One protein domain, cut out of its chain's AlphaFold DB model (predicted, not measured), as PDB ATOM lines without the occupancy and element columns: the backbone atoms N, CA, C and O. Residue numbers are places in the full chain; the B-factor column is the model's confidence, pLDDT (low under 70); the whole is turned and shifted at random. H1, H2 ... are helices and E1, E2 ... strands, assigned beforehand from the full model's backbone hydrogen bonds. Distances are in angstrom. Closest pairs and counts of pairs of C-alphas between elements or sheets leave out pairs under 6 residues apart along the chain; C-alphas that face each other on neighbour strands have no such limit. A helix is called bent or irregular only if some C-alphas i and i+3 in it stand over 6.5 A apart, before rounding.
ATOM      1  N   LEU A  48      37.590 132.262  14.030       97.44
ATOM      2  CA  LEU A  48      36.224 131.792  14.212       97.44
ATOM      3  C   LEU A  48      35.261 132.942  13.923       97.44
ATOM      4  O   LEU A  48      35.390 134.012  14.518       97.44
ATOM      5  N   ILE A  49      34.309 132.701  13.025       96.25
ATOM      6  CA  ILE A  49      33.269 133.659  12.659       96.25
ATOM      7  C   ILE A  49      31.947 133.219  13.307       96.25
ATOM      8  O   ILE A  49      31.536 132.068  13.096       96.25
ATOM      9  N   PRO A  50      31.293 134.084  14.107       97.06
ATOM     10  CA  PRO A  50      30.040 133.756  14.782       97.06
ATOM     11  C   PRO A  50      28.953 133.314  13.804       97.06
ATOM     12  O   PRO A  50      28.831 133.850  12.698       97.06
ATOM     13  N   VAL A  51      28.128 132.349  14.211       96.56
ATOM     14  CA  VAL A  51      27.048 131.835  13.352       96.56
ATOM     15  C   VAL A  51      26.004 132.895  12.998       96.56
ATOM     16  O   VAL A  51      25.350 132.777  11.966       96.56
ATOM     17  N   GLU A  52      25.869 133.945  13.803       95.12
ATOM     18  CA  GLU A  52      25.013 135.102  13.541       95.12
ATOM     19  C   GLU A  52      25.457 135.877  12.296       95.12
ATOM     20  O   GLU A  52      24.620 136.406  11.565       95.12
ATOM     21  N   GLU A  53      26.765 135.915  12.038       95.12
ATOM     22  CA  GLU A  53      27.348 136.598  10.886       95.12
ATOM     23  C   GLU A  53      27.277 135.717   9.632       95.12
ATOM     24  O   GLU A  53      26.769 136.145   8.593       95.12
ATOM     25  N   ILE A  54      27.726 134.459   9.725       94.88
ATOM     26  CA  ILE A  54      27.794 133.551   8.564       94.88
ATOM     27  C   ILE A  54      26.512 132.761   8.304       94.88
ATOM     28  O   ILE A  54      26.440 132.074   7.292       94.88
ATOM     29  N   LYS A  55      25.505 132.824   9.181       96.00
ATOM     30  CA  LYS A  55      24.142 132.282   8.990       96.00
ATOM     31  C   LYS A  55      24.066 130.813   8.531       96.00
ATOM     32  O   LYS A  55      23.103 130.408   7.874       96.00
ATOM     33  N   THR A  56      25.087 130.014   8.836       95.94
ATOM     34  CA  THR A  56      25.115 128.573   8.536       95.94
ATOM     35  C   THR A  56      24.282 127.790   9.557       95.94
ATOM     36  O   THR A  56      23.801 128.362  10.538       95.94
ATOM     37  N   ASP A  57      24.064 126.487   9.336       96.31
ATOM     38  CA  ASP A  57      23.396 125.655  10.345       96.31
ATOM     39  C   ASP A  57      24.143 125.711  11.693       96.31
ATOM     40  O   ASP A  57      25.373 125.668  11.758       96.31
ATOM     41  N   THR A  58      23.391 125.862  12.784       95.56
ATOM     42  CA  THR A  58      23.962 126.142  14.113       95.56
ATOM     43  C   THR A  58      24.125 124.904  14.985       95.56
ATOM     44  O   THR A  58      24.746 124.995  16.042       95.56
ATOM     45  N   SER A  59      23.595 123.749  14.570       95.56
ATOM     46  CA  SER A  59      23.574 122.535  15.396       95.56
ATOM     47  C   SER A  59      24.980 122.117  15.821       95.56
ATOM     48  O   SER A  59      25.242 121.925  17.009       95.56
ATOM     49  N   ARG A  60      25.924 122.068  14.872       95.31
ATOM     50  CA  ARG A  60      27.315 121.703  15.149       95.31
ATOM     51  C   ARG A  60      28.055 122.782  15.936       95.31
ATOM     52  O   ARG A  60      28.840 122.423  16.816       95.31
ATOM     53  N   ALA A  61      27.828 124.062  15.655       96.81
ATOM     54  CA  ALA A  61      28.457 125.163  16.387       96.81
ATOM     55  C   ALA A  61      28.094 125.132  17.881       96.81
ATOM     56  O   ALA A  61      28.972 125.295  18.721       96.81
ATOM     57  N   LYS A  62      26.834 124.823  18.211       96.31
ATOM     58  CA  LYS A  62      26.318 124.746  19.590       96.31
ATOM     59  C   LYS A  62      26.648 123.450  20.328       96.31
ATOM     60  O   LYS A  62      26.390 123.354  21.524       96.31
ATOM     61  N   GLY A  63      27.203 122.449  19.643       94.31
ATOM     62  CA  GLY A  63      27.314 121.081  20.162       94.31
ATOM     63  C   GLY A  63      28.076 120.937  21.487       94.31
ATOM     64  O   GLY A  63      27.849 119.971  22.207       94.31
ATOM     65  N   PHE A  64      28.940 121.897  21.832       94.38
ATOM     66  CA  PHE A  64      29.722 121.888  23.073       94.38
ATOM     67  C   PHE A  64      29.197 122.819  24.169       94.38
ATOM     68  O   PHE A  64      29.781 122.857  25.249       94.38
ATOM     69  N   GLN A  65      28.072 123.503  23.956       95.38
ATOM     70  CA  GLN A  65      27.518 124.443  24.933       95.38
ATOM     71  C   GLN A  65      27.279 123.786  26.304       95.38
ATOM     72  O   GLN A  65      27.649 124.331  27.337       95.38
ATOM     73  N   ALA A  66      26.727 122.568  26.328       93.44
ATOM     74  CA  ALA A  66      26.478 121.839  27.576       93.44
ATOM     75  C   ALA A  66      27.765 121.434  28.322       93.44
ATOM     76  O   ALA A  66      27.712 121.138  29.517       93.44
ATOM     77  N   ALA A  67      28.913 121.420  27.635       92.12
ATOM     78  CA  ALA A  67      30.195 121.065  28.228       92.12
ATOM     79  C   ALA A  67      30.771 122.181  29.118       92.12
ATOM     80  O   ALA A  67      31.664 121.903  29.913       92.12
ATOM     81  N   GLU A  68      30.249 123.412  29.032       92.69
ATOM     82  CA  GLU A  68      30.701 124.566  29.828       92.69
ATOM     83  C   GLU A  68      30.771 124.262  31.327       92.69
ATOM     84  O   GLU A  68      31.752 124.598  31.982       92.69
ATOM     85  N   ASN A  69      29.783 123.529  31.848       90.94
ATOM     86  CA  ASN A  69      29.690 123.178  33.267       90.94
ATOM     87  C   ASN A  69      30.804 122.238  33.762       90.94
ATOM     88  O   ASN A  69      30.926 122.027  34.967       90.94
ATOM     89  N   TYR A  70      31.580 121.646  32.854       90.88
ATOM     90  CA  TYR A  70      32.641 120.688  33.174       90.88
ATOM     91  C   TYR A  70      34.041 121.234  32.888       90.88
ATOM     92  O   TYR A  70      35.029 120.568  33.197       90.88
ATOM     93  N   PHE A  71      34.151 122.407  32.263       87.44
ATOM     94  CA  PHE A  71      35.438 122.962  31.865       87.44
ATOM     95  C   PHE A  71      36.041 123.762  33.022       87.44
ATOM     96  O   PHE A  71      35.397 124.632  33.603       87.44
ATOM     97  N   SER A  72      37.301 123.474  33.339       85.56
ATOM     98  CA  SER A  72      38.128 124.315  34.201       85.56
ATOM     99  C   SER A  72      38.932 125.307  33.364       85.56
ATOM    100  O   SER A  72      38.991 125.211  32.135       85.56
ATOM    101  N   LEU A  73      39.616 126.233  34.037       83.38
ATOM    102  CA  LEU A  73      40.631 127.043  33.375       83.38
ATOM    103  C   LEU A  73      41.686 126.136  32.714       83.38
ATOM    104  O   LEU A  73      42.042 125.091  33.278       83.38
ATOM    105  N   PRO A  74      42.167 126.502  31.512       88.62
ATOM    106  CA  PRO A  74      43.174 125.724  30.817       88.62
ATOM    107  C   PRO A  74      44.470 125.733  31.620       88.62
ATOM    108  O   PRO A  74      44.991 126.779  32.008       88.62
ATOM    109  N   SER A  75      44.998 124.540  31.844       92.81
ATOM    110  CA  SER A  75      46.230 124.324  32.582       92.81
ATOM    111  C   SER A  75      47.052 123.222  31.925       92.81
ATOM    112  O   SER A  75      46.552 122.446  31.104       92.81
ATOM    113  N   ILE A  76      48.336 123.187  32.249       94.50
ATOM    114  CA  ILE A  76      49.286 122.185  31.778       94.50
ATOM    115  C   ILE A  76      50.191 121.772  32.935       94.50
ATOM    116  O   ILE A  76      50.443 122.564  33.843       94.50
ATOM    117  N   TYR A  77      50.693 120.540  32.913       95.31
ATOM    118  CA  TYR A  77      51.771 120.161  33.821       95.31
ATOM    119  C   TYR A  77      53.040 120.939  33.484       95.31
ATOM    120  O   TYR A  77      53.357 121.146  32.308       95.31
ATOM    121  N   ASP A  78      53.773 121.353  34.513       94.38
ATOM    122  CA  ASP A  78      55.097 121.930  34.324       94.38
ATOM    123  C   ASP A  78      55.973 120.943  33.533       94.38
ATOM    124  O   ASP A  78      55.986 119.759  33.887       94.38
ATOM    125  N   PRO A  79      56.695 121.375  32.479       93.50
ATOM    126  CA  PRO A  79      57.543 120.490  31.681       93.50
ATOM    127  C   PRO A  79      58.615 119.729  32.477       93.50
ATOM    128  O   PRO A  79      59.123 118.721  31.990       93.50
ATOM    129  N   SER A  80      58.976 120.202  33.674       94.06
ATOM    130  CA  SER A  80      59.879 119.519  34.607       94.06
ATOM    131  C   SER A  80      59.196 118.447  35.465       94.06
ATOM    132  O   SER A  80      59.886 117.662  36.117       94.06
ATOM    133  N   THR A  81      57.860 118.370  35.455       95.75
ATOM    134  CA  THR A  81      57.103 117.322  36.153       95.75
ATOM    135  C   THR A  81      57.456 115.960  35.547       95.75
ATOM    136  O   THR A  81      57.298 115.772  34.338       95.75
ATOM    137  N   PRO A  82      57.935 114.988  36.348       94.81
ATOM    138  CA  PRO A  82      58.363 113.698  35.828       94.81
ATOM    139  C   PRO A  82      57.188 112.869  35.296       94.81
ATOM    140  O   PRO A  82      56.030 113.067  35.669       94.81
ATOM    141  N   VAL A  83      57.516 111.898  34.442       93.06
ATOM    142  CA  VAL A  83      56.595 110.857  33.971       93.06
ATOM    143  C   VAL A  83      57.103 109.500  34.488       93.06
ATOM    144  O   VAL A  83      58.272 109.188  34.247       93.06
ATOM    145  N   PRO A  84      56.276 108.675  35.167       94.69
ATOM    146  CA  PRO A  84      54.849 108.877  35.454       94.69
ATOM    147  C   PRO A  84      54.586 110.044  36.417       94.69
ATOM    148  O   PRO A  84      55.462 110.423  37.191       94.69
ATOM    149  N   LEU A  85      53.376 110.611  36.339       96.31
ATOM    150  CA  LEU A  85      52.987 111.764  37.153       96.31
ATOM    151  C   LEU A  85      53.059 111.416  38.652       96.31
ATOM    152  O   LEU A  85      52.558 110.358  39.044       96.31
ATOM    153  N   PRO A  86      53.652 112.284  39.492       95.75
ATOM    154  CA  PRO A  86      53.645 112.103  40.941       95.75
ATOM    155  C   PRO A  86      52.237 112.340  41.514       95.75
ATOM    156  O   PRO A  86      51.381 112.901  40.834       95.75
ATOM    157  N   GLU A  87      52.001 111.973  42.781       96.00
ATOM    158  CA  GLU A  87      50.701 112.194  43.451       96.00
ATOM    159  C   GLU A  87      50.256 113.666  43.431       96.00
ATOM    160  O   GLU A  87      49.069 113.951  43.312       96.00
ATOM    161  N   ASN A  88      51.216 114.596  43.502       94.44
ATOM    162  CA  ASN A  88      50.987 116.040  43.458       94.44
ATOM    163  C   ASN A  88      51.825 116.666  42.330       94.44
ATOM    164  O   ASN A  88      52.923 117.167  42.589       94.44
ATOM    165  N   PRO A  89      51.374 116.588  41.066       95.44
ATOM    166  CA  PRO A  89      52.101 117.164  39.943       95.44
ATOM    167  C   PRO A  89      52.054 118.692  39.994       95.44
ATOM    168  O   PRO A  89      51.072 119.285  40.446       95.44
ATOM    169  N   VAL A  90      53.102 119.344  39.492       94.94
ATOM    170  CA  VAL A  90      53.119 120.804  39.382       94.94
ATOM    171  C   VAL A  90      52.271 121.197  38.177       94.94
ATOM    172  O   VAL A  90      52.558 120.798  37.049       94.94
ATOM    173  N   VAL A  91      51.207 121.961  38.417       94.44
ATOM    174  CA  VAL A  91      50.276 122.435  37.386       94.44
ATOM    175  C   VAL A  91      50.437 123.940  37.227       94.44
ATOM    176  O   VAL A  91      50.480 124.674  38.212       94.44
ATOM    177  N   MET A  92      50.500 124.397  35.982       93.75
ATOM    178  CA  MET A  92      50.554 125.808  35.621       93.75
ATOM    179  C   MET A  92      49.315 126.191  34.821       93.75
ATOM    180  O   MET A  92      48.921 125.487  33.889       93.75
ATOM    181  N   GLU A  93      48.715 127.327  35.160       92.31
ATOM    182  CA  GLU A  93      47.663 127.927  34.342       92.31
ATOM    183  C   GLU A  93      48.248 128.501  33.049       92.31
ATOM    184  O   GLU A  93      49.347 129.061  33.031       92.31
ATOM    185  N   ILE A  94      47.498 128.382  31.956       92.38
ATOM    186  CA  ILE A  94      47.875 128.978  30.677       92.38
ATOM    187  C   ILE A  94      47.250 130.377  30.610       92.38
ATOM    188  O   ILE A  94      46.025 130.482  30.512       92.38
ATOM    189  N   PRO A  95      48.046 131.466  30.633       90.94
ATOM    190  CA  PRO A  95      47.498 132.810  30.532       90.94
ATOM    191  C   PRO A  95      46.886 133.022  29.144       90.94
ATOM    192  O   PRO A  95      47.512 132.741  28.120       90.94
ATOM    193  N   LEU A  96      45.665 133.557  29.114       91.25
ATOM    194  CA  LEU A  96      44.936 133.847  27.883       91.25
ATOM    195  C   LEU A  96      44.711 135.347  27.721       91.25
ATOM    196  O   LEU A  96      44.266 136.033  28.643       91.25
ATOM    197  N   THR A  97      44.942 135.856  26.515       94.75
ATOM    198  CA  THR A  97      44.528 137.214  26.151       94.75
ATOM    199  C   THR A  97      43.002 137.309  26.050       94.75
ATOM    200  O   THR A  97      42.285 136.307  25.966       94.75
ATOM    201  N   LYS A  98      42.471 138.537  26.017       94.12
ATOM    202  CA  LYS A  98      41.033 138.763  25.809       94.12
ATOM    203  C   LYS A  98      40.541 138.175  24.477       94.12
ATOM    204  O   LYS A  98      39.501 137.528  24.461       94.12
ATOM    205  N   GLU A  99      41.303 138.349  23.392       93.94
ATOM    206  CA  GLU A  99      40.952 137.805  22.068       93.94
ATOM    207  C   GLU A  99      40.952 136.269  22.072       93.94
ATOM    208  O   GLU A  99      40.034 135.652  21.536       93.94
ATOM    209  N   GLN A 100      41.930 135.632  22.730       92.88
ATOM    210  CA  GLN A 100      41.965 134.171  22.856       92.88
ATOM    211  C   GLN A 100      40.764 133.639  23.644       92.88
ATOM    212  O   GLN A 100      40.142 132.665  23.224       92.88
ATOM    213  N   ASN A 101      40.400 134.299  24.747       92.31
ATOM    214  CA  ASN A 101      39.209 133.947  25.521       92.31
ATOM    215  C   ASN A 101      37.922 134.070  24.697       92.31
ATOM    216  O   ASN A 101      37.054 133.202  24.770       92.31
ATOM    217  N   GLU A 102      37.794 135.121  23.889       94.31
ATOM    218  CA  GLU A 102      36.638 135.310  23.010       94.31
ATOM    219  C   GLU A 102      36.553 134.220  21.933       94.31
ATOM    220  O   GLU A 102      35.496 133.621  21.743       94.31
ATOM    221  N   GLN A 103      37.677 133.887  21.291       94.94
ATOM    222  CA  GLN A 103      37.738 132.790  20.322       94.94
ATOM    223  C   GLN A 103      37.412 131.437  20.971       94.94
ATOM    224  O   GLN A 103      36.671 130.654  20.389       94.94
ATOM    225  N   LEU A 104      37.892 131.153  22.185       93.00
ATOM    226  CA  LEU A 104      37.547 129.912  22.888       93.00
ATOM    227  C   LEU A 104      36.054 129.837  23.213       93.00
ATOM    228  O   LEU A 104      35.429 128.810  22.947       93.00
ATOM    229  N   ARG A 105      35.457 130.928  23.707       94.62
ATOM    230  CA  ARG A 105      34.007 130.990  23.956       94.62
ATOM    231  C   ARG A 105      33.208 130.714  22.687       94.62
ATOM    232  O   ARG A 105      32.288 129.905  22.725       94.62
ATOM    233  N   LEU A 106      33.596 131.314  21.562       96.81
ATOM    234  CA  LEU A 106      32.988 131.043  20.257       96.81
ATOM    235  C   LEU A 106      33.213 129.597  19.789       96.81
ATOM    236  O   LEU A 106      32.299 128.969  19.267       96.81
ATOM    237  N   GLY A 107      34.411 129.044  19.967       95.19
ATOM    238  CA  GLY A 107      34.754 127.694  19.506       95.19
ATOM    239  C   GLY A 107      33.999 126.590  20.244       95.19
ATOM    240  O   GLY A 107      33.683 125.558  19.652       95.19
ATOM    241  N   TRP A 108      33.679 126.831  21.516       95.19
ATOM    242  CA  TRP A 108      32.973 125.886  22.383       95.19
ATOM    243  C   TRP A 108      31.492 126.223  22.600       95.19
ATOM    244  O   TRP A 108      30.808 125.482  23.300       95.19
ATOM    245  N   ALA A 109      30.988 127.305  21.996       96.81
ATOM    246  CA  ALA A 109      29.644 127.843  22.238       96.81
ATOM    247  C   ALA A 109      29.352 128.134  23.723       96.81
ATOM    248  O   ALA A 109      28.271 127.852  24.233       96.81
ATOM    249  N   GLN A 110      30.343 128.684  24.423       94.69
ATOM    250  CA  GLN A 110      30.299 128.972  25.856       94.69
ATOM    251  C   GLN A 110      30.066 130.456  26.132       94.69
ATOM    252  O   GLN A 110      30.225 131.316  25.253       94.69
ATOM    253  N   GLY A 111      29.684 130.779  27.366       92.62
ATOM    254  CA  GLY A 111      29.419 132.137  27.819       92.62
ATOM    255  C   GLY A 111      28.278 132.793  27.043       92.62
ATOM    256  O   GLY A 111      28.378 133.963  26.676       92.62
ATOM    257  N   GLY A 112      27.231 132.028  26.729       92.69
ATOM    258  CA  GLY A 112      26.031 132.523  26.045       92.69
ATOM    259  C   GLY A 112      26.176 132.775  24.540       92.69
ATOM    260  O   GLY A 112      25.281 133.371  23.947       92.69
ATOM    261  N   THR A 113      27.270 132.343  23.908       95.69
ATOM    262  CA  THR A 113      27.404 132.401  22.442       95.69
ATOM    263  C   THR A 113      26.637 131.251  21.773       95.69
ATOM    264  O   THR A 113      26.417 130.207  22.382       95.69
ATOM    265  N   ASN A 114      26.260 131.398  20.497       95.69
ATOM    266  CA  ASN A 114      25.702 130.292  19.699       95.69
ATOM    267  C   ASN A 114      26.781 129.484  18.957       95.69
ATOM    268  O   ASN A 114      26.468 128.690  18.065       95.69
ATOM    269  N   GLY A 115      28.044 129.693  19.321       97.19
ATOM    270  CA  GLY A 115      29.193 129.108  18.657       97.19
ATOM    271  C   GLY A 115      29.589 129.818  17.361       97.19
ATOM    272  O   GLY A 115      29.059 130.865  16.986       97.19
ATOM    273  N   ALA A 116      30.556 129.229  16.669       97.75
ATOM    274  CA  ALA A 116      31.146 129.774  15.456       97.75
ATOM    275  C   ALA A 116      31.681 128.662  14.551       97.75
ATOM    276  O   ALA A 116      31.822 127.509  14.966       97.75
ATOM    277  N   TYR A 117      32.060 129.032  13.329       97.75
ATOM    278  CA  TYR A 117      32.876 128.181  12.468       97.75
ATOM    279  C   TYR A 117      34.182 128.875  12.117       97.75
ATOM    280  O   TYR A 117      34.230 130.083  11.893       97.75
ATOM    281  N   LYS A 118      35.257 128.091  12.047       97.44
ATOM    282  CA  LYS A 118      36.539 128.578  11.548       97.44
ATOM    283  C   LYS A 118      36.408 128.888  10.063       97.44
ATOM    284  O   LYS A 118      35.934 128.041   9.308       97.44
ATOM    285  N   THR A 119      36.928 130.033   9.632       97.06
ATOM    286  CA  THR A 119      37.134 130.302   8.209       97.06
ATOM    287  C   THR A 119      38.029 129.217   7.607       97.06
ATOM    288  O   THR A 119      39.208 129.095   7.955       97.06
ATOM    289  N   THR A 120      37.487 128.389   6.721       95.50
ATOM    290  CA  THR A 120      38.251 127.302   6.100       95.50
ATOM    291  C   THR A 120      39.204 127.847   5.043       95.50
ATOM    292  O   THR A 120      38.920 128.857   4.399       95.50
TER     293      THR A 120
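Overview. This is residues 48 to 120 of the 224 residues of a protein of Bacillus sp. AFS040349 (UniProt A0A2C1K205). A small, loosely built head and a long arm make up this domain. In the head, H2 and H3 meet nearly at right angles, and the short two-strand ribbon of E1 and E4 lies near the later residues of H3, with H1 following E1; the arm, which makes the length, is the hairpin of E2 and E3 with a loop, residues 78 to 90, at its far end. The printed part has 73 residues, with three named helices and four named strands in the order E1, H1, H2, E2, E3, H3, E4. Each of its two sheets, E1 - E4 and E2 - E3, is an antiparallel pair, and the class is mixed, helices and strands. The whole is loose, with a radius of gyration of the C-alphas of 15.9 A and spans of 48 by 23 by 21 A.

Arrangement. Start at E1, residues 48 to 50, and look for its antiparallel neighbour E4, residues 116 to 118: N 49 and O 117 are 2.9 A apart, within hydrogen-bond range. The closest C-alphas of E1 and H3, residues 98 to 108, are those of Leu 48 and Gln 103, 6.4 A apart. After E1 comes H1, residues 51 to 54, whose closest C-alpha pair with E4 is Val 51 and Ala 116, 5.0 A apart. H2, residues 61 to 70, touches H3, about perpendicular at 74 degrees, and their closest C-alphas are those of Phe 64 and Trp 108, 5.2 A apart. Further along, E2, residues 75 to 77, and E3, residues 91 to 93, form an antiparallel hairpin, with N 92 and O 76 2.8 A apart, within hydrogen-bond range. E3 is apart from H2, and E2 is apart from H3. In H3 every O i to N i+4 pair is within hydrogen-bond range; in H2 it is 0 of 6, beside 4 of 7 O i to N i+3 pairs, and H1 is too short for an O i to N i+4 pair.

Along the chain. Find C-alpha 48 at (36.224, 131.792, 14.212), where E1 begins. H2 runs 17.9 A from C-alpha 61 to C-alpha 70 and is irregular: C-alphas 61 and 64 are 7.6 A apart. H3 begins at C-alpha 98, at (41.033, 138.763, 25.809), and runs 15.6 A. E4 ends at C-alpha 118, at (36.539, 128.578, 11.548).

Size, cuts and confidence. Look to Lys 55 and Pro 86 for the two C-alphas farthest apart, at 47.9 A. The link from E2 to E3, 13 residues, is long. The printed part has no cut, and no printed residue is under 70 in pLDDT.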